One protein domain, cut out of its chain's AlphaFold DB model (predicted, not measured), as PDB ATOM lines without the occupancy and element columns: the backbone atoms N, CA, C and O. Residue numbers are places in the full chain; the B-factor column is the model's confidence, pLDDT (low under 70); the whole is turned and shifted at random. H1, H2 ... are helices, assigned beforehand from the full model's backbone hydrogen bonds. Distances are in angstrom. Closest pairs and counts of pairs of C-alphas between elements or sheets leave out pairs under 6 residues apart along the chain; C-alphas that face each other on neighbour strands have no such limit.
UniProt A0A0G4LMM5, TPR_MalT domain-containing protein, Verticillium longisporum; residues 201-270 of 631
ATOM      1  N   ALA A 201      15.116  -2.701 -11.342       85.88
ATOM      2  CA  ALA A 201      14.041  -3.530 -11.892       85.88
ATOM      3  C   ALA A 201      13.091  -2.733 -12.806       85.88
ATOM      4  O   ALA A 201      12.744  -3.198 -13.891       85.88
ATOM      5  N   GLU A 202      12.731  -1.513 -12.405       87.06
ATOM      6  CA  GLU A 202      11.852  -0.616 -13.165       87.06
ATOM      7  C   GLU A 202      12.526  -0.136 -14.457       87.06
ATOM      8  O   GLU A 202      11.918  -0.160 -15.527       87.06
ATOM      9  N   CYS A 203      13.817   0.207 -14.402       85.56
ATOM     10  CA  CYS A 203      14.586   0.552 -15.599       85.56
ATOM     11  C   CYS A 203      14.712  -0.623 -16.575       85.56
ATOM     12  O   CYS A 203      14.603  -0.437 -17.787       85.56
ATOM     13  N   LEU A 204      14.919  -1.846 -16.078       87.25
ATOM     14  CA  LEU A 204      14.941  -3.041 -16.926       87.25
ATOM     15  C   LEU A 204      13.577  -3.304 -17.570       87.25
ATOM     16  O   LEU A 204      13.516  -3.673 -18.745       87.25
ATOM     17  N   GLN A 205      12.487  -3.066 -16.837       88.38
ATOM     18  CA  GLN A 205      11.134  -3.136 -17.380       88.38
ATOM     19  C   GLN A 205      10.908  -2.071 -18.462       88.38
ATOM     20  O   GLN A 205      10.295  -2.365 -19.491       88.38
ATOM     21  N   LEU A 206      11.452  -0.866 -18.287       84.88
ATOM     22  CA  LEU A 206      11.408   0.194 -19.295       84.88
ATOM     23  C   LEU A 206      12.169  -0.200 -20.571       84.88
ATOM     24  O   LEU A 206      11.654   0.004 -21.672       84.88
ATOM     25  N   VAL A 207      13.353  -0.816 -20.442       84.44
ATOM     26  CA  VAL A 207      14.094  -1.380 -21.587       84.44
ATOM     27  C   VAL A 207      13.252  -2.433 -22.293       84.44
ATOM     28  O   VAL A 207      13.076  -2.347 -23.504       84.44
ATOM     29  N   HIS A 208      12.690  -3.382 -21.546       86.38
ATOM     30  CA  HIS A 208      11.884  -4.464 -22.108       86.38
ATOM     31  C   HIS A 208      10.628  -3.960 -22.822       86.38
ATOM     32  O   HIS A 208      10.252  -4.485 -23.864       86.38
ATOM     33  N   THR A 209       9.981  -2.928 -22.284       85.44
ATOM     34  CA  THR A 209       8.761  -2.358 -22.872       85.44
ATOM     35  C   THR A 209       9.058  -1.605 -24.170       85.44
ATOM     36  O   THR A 209       8.251  -1.621 -25.096       85.44
ATOM     37  N   ASN A 210      10.217  -0.947 -24.248       80.12
ATOM     38  CA  ASN A 210      10.569  -0.089 -25.377       80.12
ATOM     39  C   ASN A 210      11.437  -0.782 -26.441       80.12
ATOM     40  O   ASN A 210      11.552  -0.253 -27.547       80.12
ATOM     41  N   ALA A 211      12.077  -1.913 -26.144       83.56
ATOM     42  CA  ALA A 211      12.970  -2.601 -27.072       83.56
ATOM     43  C   ALA A 211      12.192  -3.456 -28.082       83.56
ATOM     44  O   ALA A 211      11.383  -4.301 -27.714       83.56
ATOM     45  N   THR A 212      12.488  -3.277 -29.370       84.38
ATOM     46  CA  THR A 212      11.940  -4.102 -30.464       84.38
ATOM     47  C   THR A 212      12.960  -5.097 -31.028       84.38
ATOM     48  O   THR A 212      12.678  -5.795 -32.000       84.38
ATOM     49  N   PHE A 213      14.155  -5.170 -30.434       82.06
ATOM     50  CA  PHE A 213      15.259  -6.046 -30.837       82.06
ATOM     51  C   PHE A 213      15.545  -7.122 -29.782       82.06
ATOM     52  O   PHE A 213      15.192  -6.979 -28.616       82.06
ATOM     53  N   VAL A 214      16.237  -8.191 -30.187       84.69
ATOM     54  CA  VAL A 214      16.679  -9.261 -29.281       84.69
ATOM     55  C   VAL A 214      17.925  -8.820 -28.519       84.69
ATOM     56  O   VAL A 214      18.871  -8.290 -29.109       84.69
ATOM     57  N   TYR A 215      17.946  -9.059 -27.211       87.31
ATOM     58  CA  TYR A 215      19.082  -8.736 -26.358       87.31
ATOM     59  C   TYR A 215      19.236  -9.723 -25.202       87.31
ATOM     60  O   TYR A 215      18.298 -10.412 -24.809       87.31
ATOM     61  N   GLU A 216      20.442  -9.765 -24.640       88.12
ATOM     62  CA  GLU A 216      20.744 -10.536 -23.438       88.12
ATOM     63  C   GLU A 216      20.413  -9.722 -22.178       88.12
ATOM     64  O   GLU A 216      20.739  -8.533 -22.091       88.12
ATOM     65  N   LYS A 217      19.814 -10.366 -21.171       87.56
ATOM     66  CA  LYS A 217      19.447  -9.719 -19.902       87.56
ATOM     67  C   LYS A 217      20.653  -9.075 -19.201       87.56
ATOM     68  O   LYS A 217      20.557  -7.935 -18.756       87.56
ATOM     69  N   THR A 218      21.808  -9.744 -19.205       89.00
ATOM     70  CA  THR A 218      23.046  -9.229 -18.591       89.00
ATOM     71  C   THR A 218      23.573  -7.973 -19.301       89.00
ATOM     72  O   THR A 218      24.151  -7.082 -18.675       89.00
ATOM     73  N   ALA A 219      23.360  -7.861 -20.618       85.69
ATOM     74  CA  ALA A 219      23.735  -6.683 -21.391       85.69
ATOM     75  C   ALA A 219      22.808  -5.498 -21.086       85.69
ATOM     76  O   ALA A 219      23.287  -4.371 -20.968       85.69
ATOM     77  N   ALA A 220      21.506  -5.749 -20.913       86.94
ATOM     78  CA  ALA A 220      20.542  -4.731 -20.498       86.94
ATOM     79  C   ALA A 220      20.818  -4.217 -19.073       86.94
ATOM     80  O   ALA A 220      20.775  -3.011 -18.850       86.94
ATOM     81  N   GLU A 221      21.186  -5.097 -18.137       88.81
ATOM     82  CA  GLU A 221      21.615  -4.715 -16.781       88.81
ATOM     83  C   GLU A 221      22.827  -3.780 -16.817       88.81
ATOM     84  O   GLU A 221      22.803  -2.705 -16.217       88.81
ATOM     85  N   LYS A 222      23.853  -4.127 -17.604       85.38
ATOM     86  CA  LYS A 222      25.036  -3.273 -17.792       85.38
ATOM     87  C   LYS A 222      24.692  -1.936 -18.450       85.38
ATOM     88  O   LYS A 222      25.278  -0.924 -18.083       85.38
ATOM     89  N   LEU A 223      23.775  -1.919 -19.420       82.88
ATOM     90  CA  LEU A 223      23.331  -0.688 -20.080       82.88
ATOM     91  C   LEU A 223      22.669   0.259 -19.077       82.88
ATOM     92  O   LEU A 223      23.037   1.423 -18.995       82.88
ATOM     93  N   VAL A 224      21.716  -0.265 -18.314       85.88
ATOM     94  CA  VAL A 224      20.948   0.481 -17.315       85.88
ATOM     95  C   VAL A 224      21.857   1.021 -16.205       85.88
ATOM     96  O   VAL A 224      21.699   2.173 -15.810       85.88
ATOM     97  N   GLN A 225      22.864   0.250 -15.779       83.44
ATOM     98  CA  GLN A 225      23.896   0.719 -14.843       83.44
ATOM     99  C   GLN A 225      24.757   1.849 -15.424       83.44
ATOM    100  O   GLN A 225      25.027   2.824 -14.736       83.44
ATOM    101  N   ILE A 226      25.177   1.747 -16.690       76.25
ATOM    102  CA  ILE A 226      25.983   2.793 -17.350       76.25
ATOM    103  C   ILE A 226      25.192   4.092 -17.526       76.25
ATOM    104  O   ILE A 226      25.773   5.170 -17.486       76.25
ATOM    105  N   LEU A 227      23.880   3.987 -17.737       75.44
ATOM    106  CA  LEU A 227      22.971   5.127 -17.858       75.44
ATOM    107  C   LEU A 227      22.417   5.588 -16.497       75.44
ATOM    108  O   LEU A 227      21.468   6.369 -16.466       75.44
ATOM    109  N   GLU A 228      22.991   5.083 -15.399       73.62
ATOM    110  CA  GLU A 228      22.697   5.462 -14.013       73.62
ATOM    111  C   GLU A 228      21.209   5.436 -13.649       73.62
ATOM    112  O   GLU A 228      20.724   6.270 -12.892       73.62
ATOM    113  N   LEU A 229      20.463   4.474 -14.200       78.69
ATOM    114  CA  LEU A 229      19.027   4.320 -13.942       78.69
ATOM    115  C   LEU A 229      18.180   5.555 -14.327       78.69
ATOM    116  O   LEU A 229      17.071   5.731 -13.825       78.69
ATOM    117  N   ILE A 230      18.663   6.414 -15.235       75.06
ATOM    118  CA  ILE A 230      17.908   7.589 -15.685       75.06
ATOM    119  C   ILE A 230      16.885   7.168 -16.754       75.06
ATOM    120  O   ILE A 230      17.279   6.801 -17.868       75.06
ATOM    121  N   PRO A 231      15.568   7.304 -16.506       74.38
ATOM    122  CA  PRO A 231      14.538   6.782 -17.413       74.38
ATOM    123  C   PRO A 231      14.597   7.393 -18.820       74.38
ATOM    124  O   PRO A 231      14.392   6.709 -19.828       74.38
ATOM    125  N   LEU A 232      14.915   8.689 -18.902       70.81
ATOM    126  CA  LEU A 232      15.015   9.409 -20.171       70.81
ATOM    127  C   LEU A 232      16.224   8.939 -20.996       70.81
ATOM    128  O   LEU A 232      16.075   8.654 -22.183       70.81
ATOM    129  N   ALA A 233      17.392   8.786 -20.364       70.75
ATOM    130  CA  ALA A 233      18.599   8.290 -21.022       70.75
ATOM    131  C   ALA A 233      18.416   6.843 -21.510       70.75
ATOM    132  O   ALA A 233      18.783   6.516 -22.639       70.75
ATOM    133  N   VAL A 234      17.776   5.994 -20.697       74.69
ATOM    134  CA  VAL A 234      17.428   4.613 -21.064       74.69
ATOM    135  C   VAL A 234      16.498   4.587 -22.278       74.69
ATOM    136  O   VAL A 234      16.768   3.877 -23.247       74.69
ATOM    137  N   THR A 235      15.439   5.399 -22.276       73.94
ATOM    138  CA  THR A 235      14.485   5.467 -23.396       73.94
ATOM    139  C   THR A 235      15.163   5.931 -24.686       73.94
ATOM    140  O   THR A 235      14.929   5.355 -25.750       73.94
ATOM    141  N   GLN A 236      16.065   6.913 -24.602       69.88
ATOM    142  CA  GLN A 236      16.846   7.387 -25.746       69.88
ATOM    143  C   GLN A 236      17.822   6.336 -26.275       69.88
ATOM    144  O   GLN A 236      17.900   6.127 -27.488       69.88
ATOM    145  N   ALA A 237      18.543   5.647 -25.388       71.75
ATOM    146  CA  ALA A 237      19.467   4.587 -25.772       71.75
ATOM    147  C   ALA A 237      18.731   3.438 -26.477       71.75
ATOM    148  O   ALA A 237      19.139   3.010 -27.557       71.75
ATOM    149  N   VAL A 238      17.599   2.990 -25.925       77.00
ATOM    150  CA  VAL A 238      16.775   1.933 -26.529       77.00
ATOM    151  C   VAL A 238      16.197   2.383 -27.870       77.00
ATOM    152  O   VAL A 238      16.297   1.644 -28.847       77.00
ATOM    153  N   ALA A 239      15.685   3.612 -27.976       67.62
ATOM    154  CA  ALA A 239      15.194   4.158 -29.242       67.62
ATOM    155  C   ALA A 239      16.299   4.253 -30.312       67.62
ATOM    156  O   ALA A 239      16.064   3.952 -31.487       67.62
ATOM    157  N   TYR A 240      17.519   4.631 -29.923       67.62
ATOM    158  CA  TYR A 240      18.676   4.659 -30.816       67.62
ATOM    159  C   TYR A 240      19.025   3.260 -31.337       67.62
ATOM    160  O   TYR A 240      19.256   3.095 -32.539       67.62
ATOM    161  N   ILE A 241      19.045   2.261 -30.450       72.81
ATOM    162  CA  ILE A 241      19.340   0.872 -30.814       72.81
ATOM    163  C   ILE A 241      18.218   0.316 -31.698       72.81
ATOM    164  O   ILE A 241      18.523  -0.226 -32.754       72.81
ATOM    165  N   ASN A 242      16.941   0.549 -31.369       77.06
ATOM    166  CA  ASN A 242      15.791   0.163 -32.202       77.06
ATOM    167  C   ASN A 242      15.937   0.663 -33.646       77.06
ATOM    168  O   ASN A 242      15.765  -0.102 -34.591       77.06
ATOM    169  N   ARG A 243      16.306   1.939 -33.834       70.81
ATOM    170  CA  ARG A 243      16.477   2.542 -35.171       70.81
ATOM    171  C   ARG A 243      17.647   1.954 -35.968       70.81
ATOM    172  O   ARG A 243      17.720   2.171 -37.175       70.81
ATOM    173  N   ARG A 244      18.600   1.288 -35.311       69.69
ATOM    174  CA  ARG A 244      19.850   0.801 -35.925       69.69
ATOM    175  C   ARG A 244      20.049  -0.705 -35.804       69.69
ATOM    176  O   ARG A 244      21.051  -1.220 -36.303       69.69
ATOM    177  N   ALA A 245      19.116  -1.413 -35.181       70.56
ATOM    178  CA  ALA A 245      19.097  -2.861 -35.144       70.56
ATOM    179  C   ALA A 245      18.947  -3.416 -36.578       70.56
ATOM    180  O   ALA A 245      18.236  -2.825 -37.393       70.56
ATOM    181  N   PRO A 246      19.635  -4.518 -36.932       76.31
ATOM    182  CA  PRO A 246      20.538  -5.320 -36.099       76.31
ATOM    183  C   PRO A 246      22.007  -4.848 -36.115       76.31
ATOM    184  O   PRO A 246      22.861  -5.490 -35.513       76.31
ATOM    185  N   ARG A 247      22.341  -3.746 -36.805       72.56
ATOM    186  CA  ARG A 247      23.736  -3.281 -36.978       72.56
ATOM    187  C   ARG A 247      24.393  -2.835 -35.673       72.56
ATOM    188  O   ARG A 247      25.614  -2.862 -35.567       72.56
ATOM    189  N   VAL A 248      23.593  -2.386 -34.710       75.81
ATOM    190  CA  VAL A 248      24.041  -1.980 -33.377       75.81
ATOM    191  C   VAL A 248      23.324  -2.849 -32.350       75.81
ATOM    192  O   VAL A 248      22.098  -2.872 -32.315       75.81
ATOM    193  N   SER A 249      24.093  -3.549 -31.517       85.31
ATOM    194  CA  SER A 249      23.600  -4.273 -30.340       85.31
ATOM    195  C   SER A 249      23.819  -3.452 -29.066       85.31
ATOM    196  O   SER A 249      24.606  -2.502 -29.071       85.31
ATOM    197  N   ILE A 250      23.196  -3.847 -27.948       83.31
ATOM    198  CA  ILE A 250      23.443  -3.216 -26.637       83.31
ATOM    199  C   ILE A 250      24.941  -3.220 -26.298       83.31
ATOM    200  O   ILE A 250      25.488  -2.216 -25.853       83.31
ATOM    201  N   GLN A 251      25.638  -4.328 -26.545       84.25
ATOM    202  CA  GLN A 251      27.046  -4.459 -26.180       84.25
ATOM    203  C   GLN A 251      27.963  -3.600 -27.057       84.25
ATOM    204  O   GLN A 251      28.898  -2.984 -26.544       84.25
ATOM    205  N   SER A 252      27.662  -3.496 -28.356       80.44
ATOM    206  CA  SER A 252      28.348  -2.565 -29.258       80.44
ATOM    207  C   SER A 252      28.095  -1.113 -28.846       80.44
ATOM    208  O   SER A 252      29.044  -0.335 -28.756       80.44
ATOM    209  N   TYR A 253      26.850  -0.773 -28.493       80.38
ATOM    210  CA  TYR A 253      26.487   0.544 -27.976       80.38
ATOM    211  C   TYR A 253      27.271   0.885 -26.702       80.38
ATOM    212  O   TYR A 253      27.885   1.943 -26.643       80.38
ATOM    213  N   ILE A 254      27.336  -0.023 -25.722       79.56
ATOM    214  CA  ILE A 254      28.099   0.159 -24.476       79.56
ATOM    215  C   ILE A 254      29.588   0.397 -24.755       79.56
ATOM    216  O   ILE A 254      30.203   1.275 -24.151       79.56
ATOM    217  N   GLN A 255      30.187  -0.379 -25.661       77.50
ATOM    218  CA  GLN A 255      31.598  -0.212 -26.011       77.50
ATOM    219  C   GLN A 255      31.859   1.140 -26.682       77.50
ATOM    220  O   GLN A 255      32.840   1.799 -26.343       77.50
ATOM    221  N   SER A 256      30.986   1.571 -27.594       68.75
ATOM    222  CA  SER A 256      31.061   2.900 -28.212       68.75
ATOM    223  C   SER A 256      30.827   4.018 -27.198       68.75
ATOM    224  O   SER A 256      31.549   5.011 -27.225       68.75
ATOM    225  N   PHE A 257      29.891   3.821 -26.266       68.81
ATOM    226  CA  PHE A 257      29.590   4.755 -25.187       68.81
ATOM    227  C   PHE A 257      30.806   4.952 -24.286       68.81
ATOM    228  O   PHE A 257      31.186   6.083 -24.027       68.81
ATOM    229  N   ARG A 258      31.482   3.879 -23.865       69.38
ATOM    230  CA  ARG A 258      32.661   3.964 -22.982       69.38
ATOM    231  C   ARG A 258      33.922   4.498 -23.665       69.38
ATOM    232  O   ARG A 258      34.776   5.053 -22.988       69.38
ATOM    233  N   LYS A 259      34.082   4.283 -24.974       65.00
ATOM    234  CA  LYS A 259      35.316   4.636 -25.699       65.00
ATOM    235  C   LYS A 259      35.381   6.092 -26.158       65.00
ATOM    236  O   LYS A 259      36.465   6.540 -26.513       65.00
ATOM    237  N   ASN A 260      34.256   6.804 -26.229       60.66
ATOM    238  CA  ASN A 260      34.207   8.107 -26.887       60.66
ATOM    239  C   ASN A 260      33.335   9.106 -26.107       60.66
ATOM    240  O   ASN A 260      32.132   9.199 -26.346       60.66
ATOM    241  N   GLU A 261      33.962   9.872 -25.205       59.22
ATOM    242  CA  GLU A 261      33.322  10.950 -24.423       59.22
ATOM    243  C   GLU A 261      32.618  11.968 -25.349       59.22
ATOM    244  O   GLU A 261      31.450  12.295 -25.150       59.22
ATOM    245  N   ALA A 262      33.241  12.345 -26.472       53.81
ATOM    246  CA  ALA A 262      32.633  13.249 -27.457       53.81
ATOM    247  C   ALA A 262      31.387  12.653 -28.150       53.81
ATOM    248  O   ALA A 262      30.505  13.377 -28.624       53.81
ATOM    249  N   TRP A 263      31.282  11.325 -28.234       52.00
ATOM    250  CA  TRP A 263      30.090  10.651 -28.748       52.00
ATOM    251  C   TRP A 263      28.960  10.604 -27.715       52.00
ATOM    252  O   TRP A 263      27.803  10.775 -28.102       52.00
ATOM    253  N   GLN A 264      29.280  10.456 -26.423       58.94
ATOM    254  CA  GLN A 264      28.303  10.604 -25.334       58.94
ATOM    255  C   GLN A 264      27.660  11.999 -25.383       58.94
ATOM    256  O   GLN A 264      26.433  12.112 -25.379       58.94
ATOM    257  N   GLY A 265      28.481  13.043 -25.558       59.78
ATOM    258  CA  GLY A 265      28.025  14.435 -25.637       59.78
ATOM    259  C   GLY A 265      27.090  14.669 -26.815       59.78
ATOM    260  O   GLY A 265      26.011  15.234 -26.655       59.78
ATOM    261  N   ASN A 266      27.438  14.156 -27.998       62.88
ATOM    262  CA  ASN A 266      26.602  14.254 -29.200       62.88
ATOM    263  C   ASN A 266      25.289  13.459 -29.116       62.88
ATOM    264  O   ASN A 266      24.314  13.803 -29.787       62.88
ATOM    265  N   LEU A 267      25.253  12.376 -28.337       58.00
ATOM    266  CA  LEU A 267      24.051  11.564 -28.180       58.00
ATOM    267  C   LEU A 267      23.065  12.208 -27.205       58.00
ATOM    268  O   LEU A 267      21.886  12.312 -27.526       58.00
ATOM    269  N   LEU A 268      23.561  12.686 -26.062       63.19
ATOM    270  CA  LEU A 268      22.753  13.330 -25.021       63.19
ATOM    271  C   LEU A 268      22.334  14.764 -25.390       63.19
ATOM    272  O   LEU A 268      21.411  15.313 -24.788       63.19
ATOM    273  N   THR A 269      22.990  15.363 -26.393       60.22
ATOM    274  CA  THR A 269      22.583  16.645 -26.995       60.22
ATOM    275  C   THR A 269      21.553  16.502 -28.113       60.22
ATOM    276  O   THR A 269      20.847  17.472 -28.396       60.22
ATOM    277  N   LYS A 270      21.453  15.335 -28.769       60.75
ATOM    278  CA  LYS A 270      20.537  15.139 -29.898       60.75
ATOM    279  C   LYS A 270      19.102  14.978 -29.421       60.75
ATOM    280  O   LYS A 270      18.762  14.025 -28.730       60.75
TER     281      LYS A 270
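AT A GLANCE: This is residues 201 to 270 of the 631 residues of the protein "TPR_MalT domain-containing protein" of Verticillium longisporum (UniProt A0A0G4LMM5). Two pairs of helices are set crosswise: H1 and H3 run side by side the same way, and H2 and H4 run side by side the same way across them. The two pairs are joined loosely, with H1 and H2 touching and H3 just close to H2 and H4, while H5 folds back at a corner from the end of H4 towards the first part of H3. The printed part has 70 residues with five named helices, H1 to H5 in that order, no named strand, and the class all helix. It is compact, with a radius of gyration of the C-alphas of 11.0 A and spans of 29 by 24 by 20 A.

HOW THE PARTS SIT: Begin with H1, residues 201 to 210, and go on to H2, residues 217 to 226. They touch, closest at the C-alphas of Cys 203 and Val 224, 6.6 A apart, and are only just about perpendicular at 72 degrees. Next comes H3, residues 231 to 244. It touches H1, closest at the C-alphas of Cys 203 and Pro 231, 6.5 A apart; they run the same way at a shallow tilt of 34 degrees, only just short of steep. H2 and H3 are close but not clearly touching, with the C-alphas of Val 224 and Val 234 closest at 6.6 A. Then look at H4, residues 250 to 259, which touches H2: the closest C-alphas, of Ala 219 and Gln 251, are 6.2 A apart, and the two run the same way at a shallow tilt of 29 degrees. H3 and H4 are close but not clearly touching, closest at the C-alphas of Ile 241 and Ile 250, 7.1 A apart. H5, residues 261 to 269, and H4 touch only at the corner by their link, and only just, with 3 pairs of C-alphas within 8 A; the closest, of Phe 257 and Gln 264, are 6.0 A apart. H5 is close to H3 but not clearly touching, with the C-alphas of Ala 233 and Leu 268 closest at 7.7 A. H1 is apart from H4 and H5, and H2 is apart from H5. In H1, H2, H3, H4 and H5, every O i to N i+4 pair is within hydrogen-bond range.

IN THESE COORDINATES: Find C-alpha 201 at (14.041, -3.530, -11.892), where H1 begins; it runs 14.3 A to Asn 210. H2, Lys 217 to Ile 226, and H4, Ile 250 to Lys 259, are each 14.3 A long. From C-alpha 231 at (14.538, 6.782, -17.413), H3 runs 20.2 A to Arg 244. H5 runs 12.4 A from Glu 261 and ends at C-alpha 269, at (22.583, 16.645, -26.995).

THE WHOLE: The two farthest C-alphas, of Ala 201 and Ala 262, are 29.5 A apart. The printed part has no cut and no long link. Confidence is low, under 70, at residues 236, 239 to 240, 244 and 256 to 270; the mean pLDDT of the printed part is 75.9.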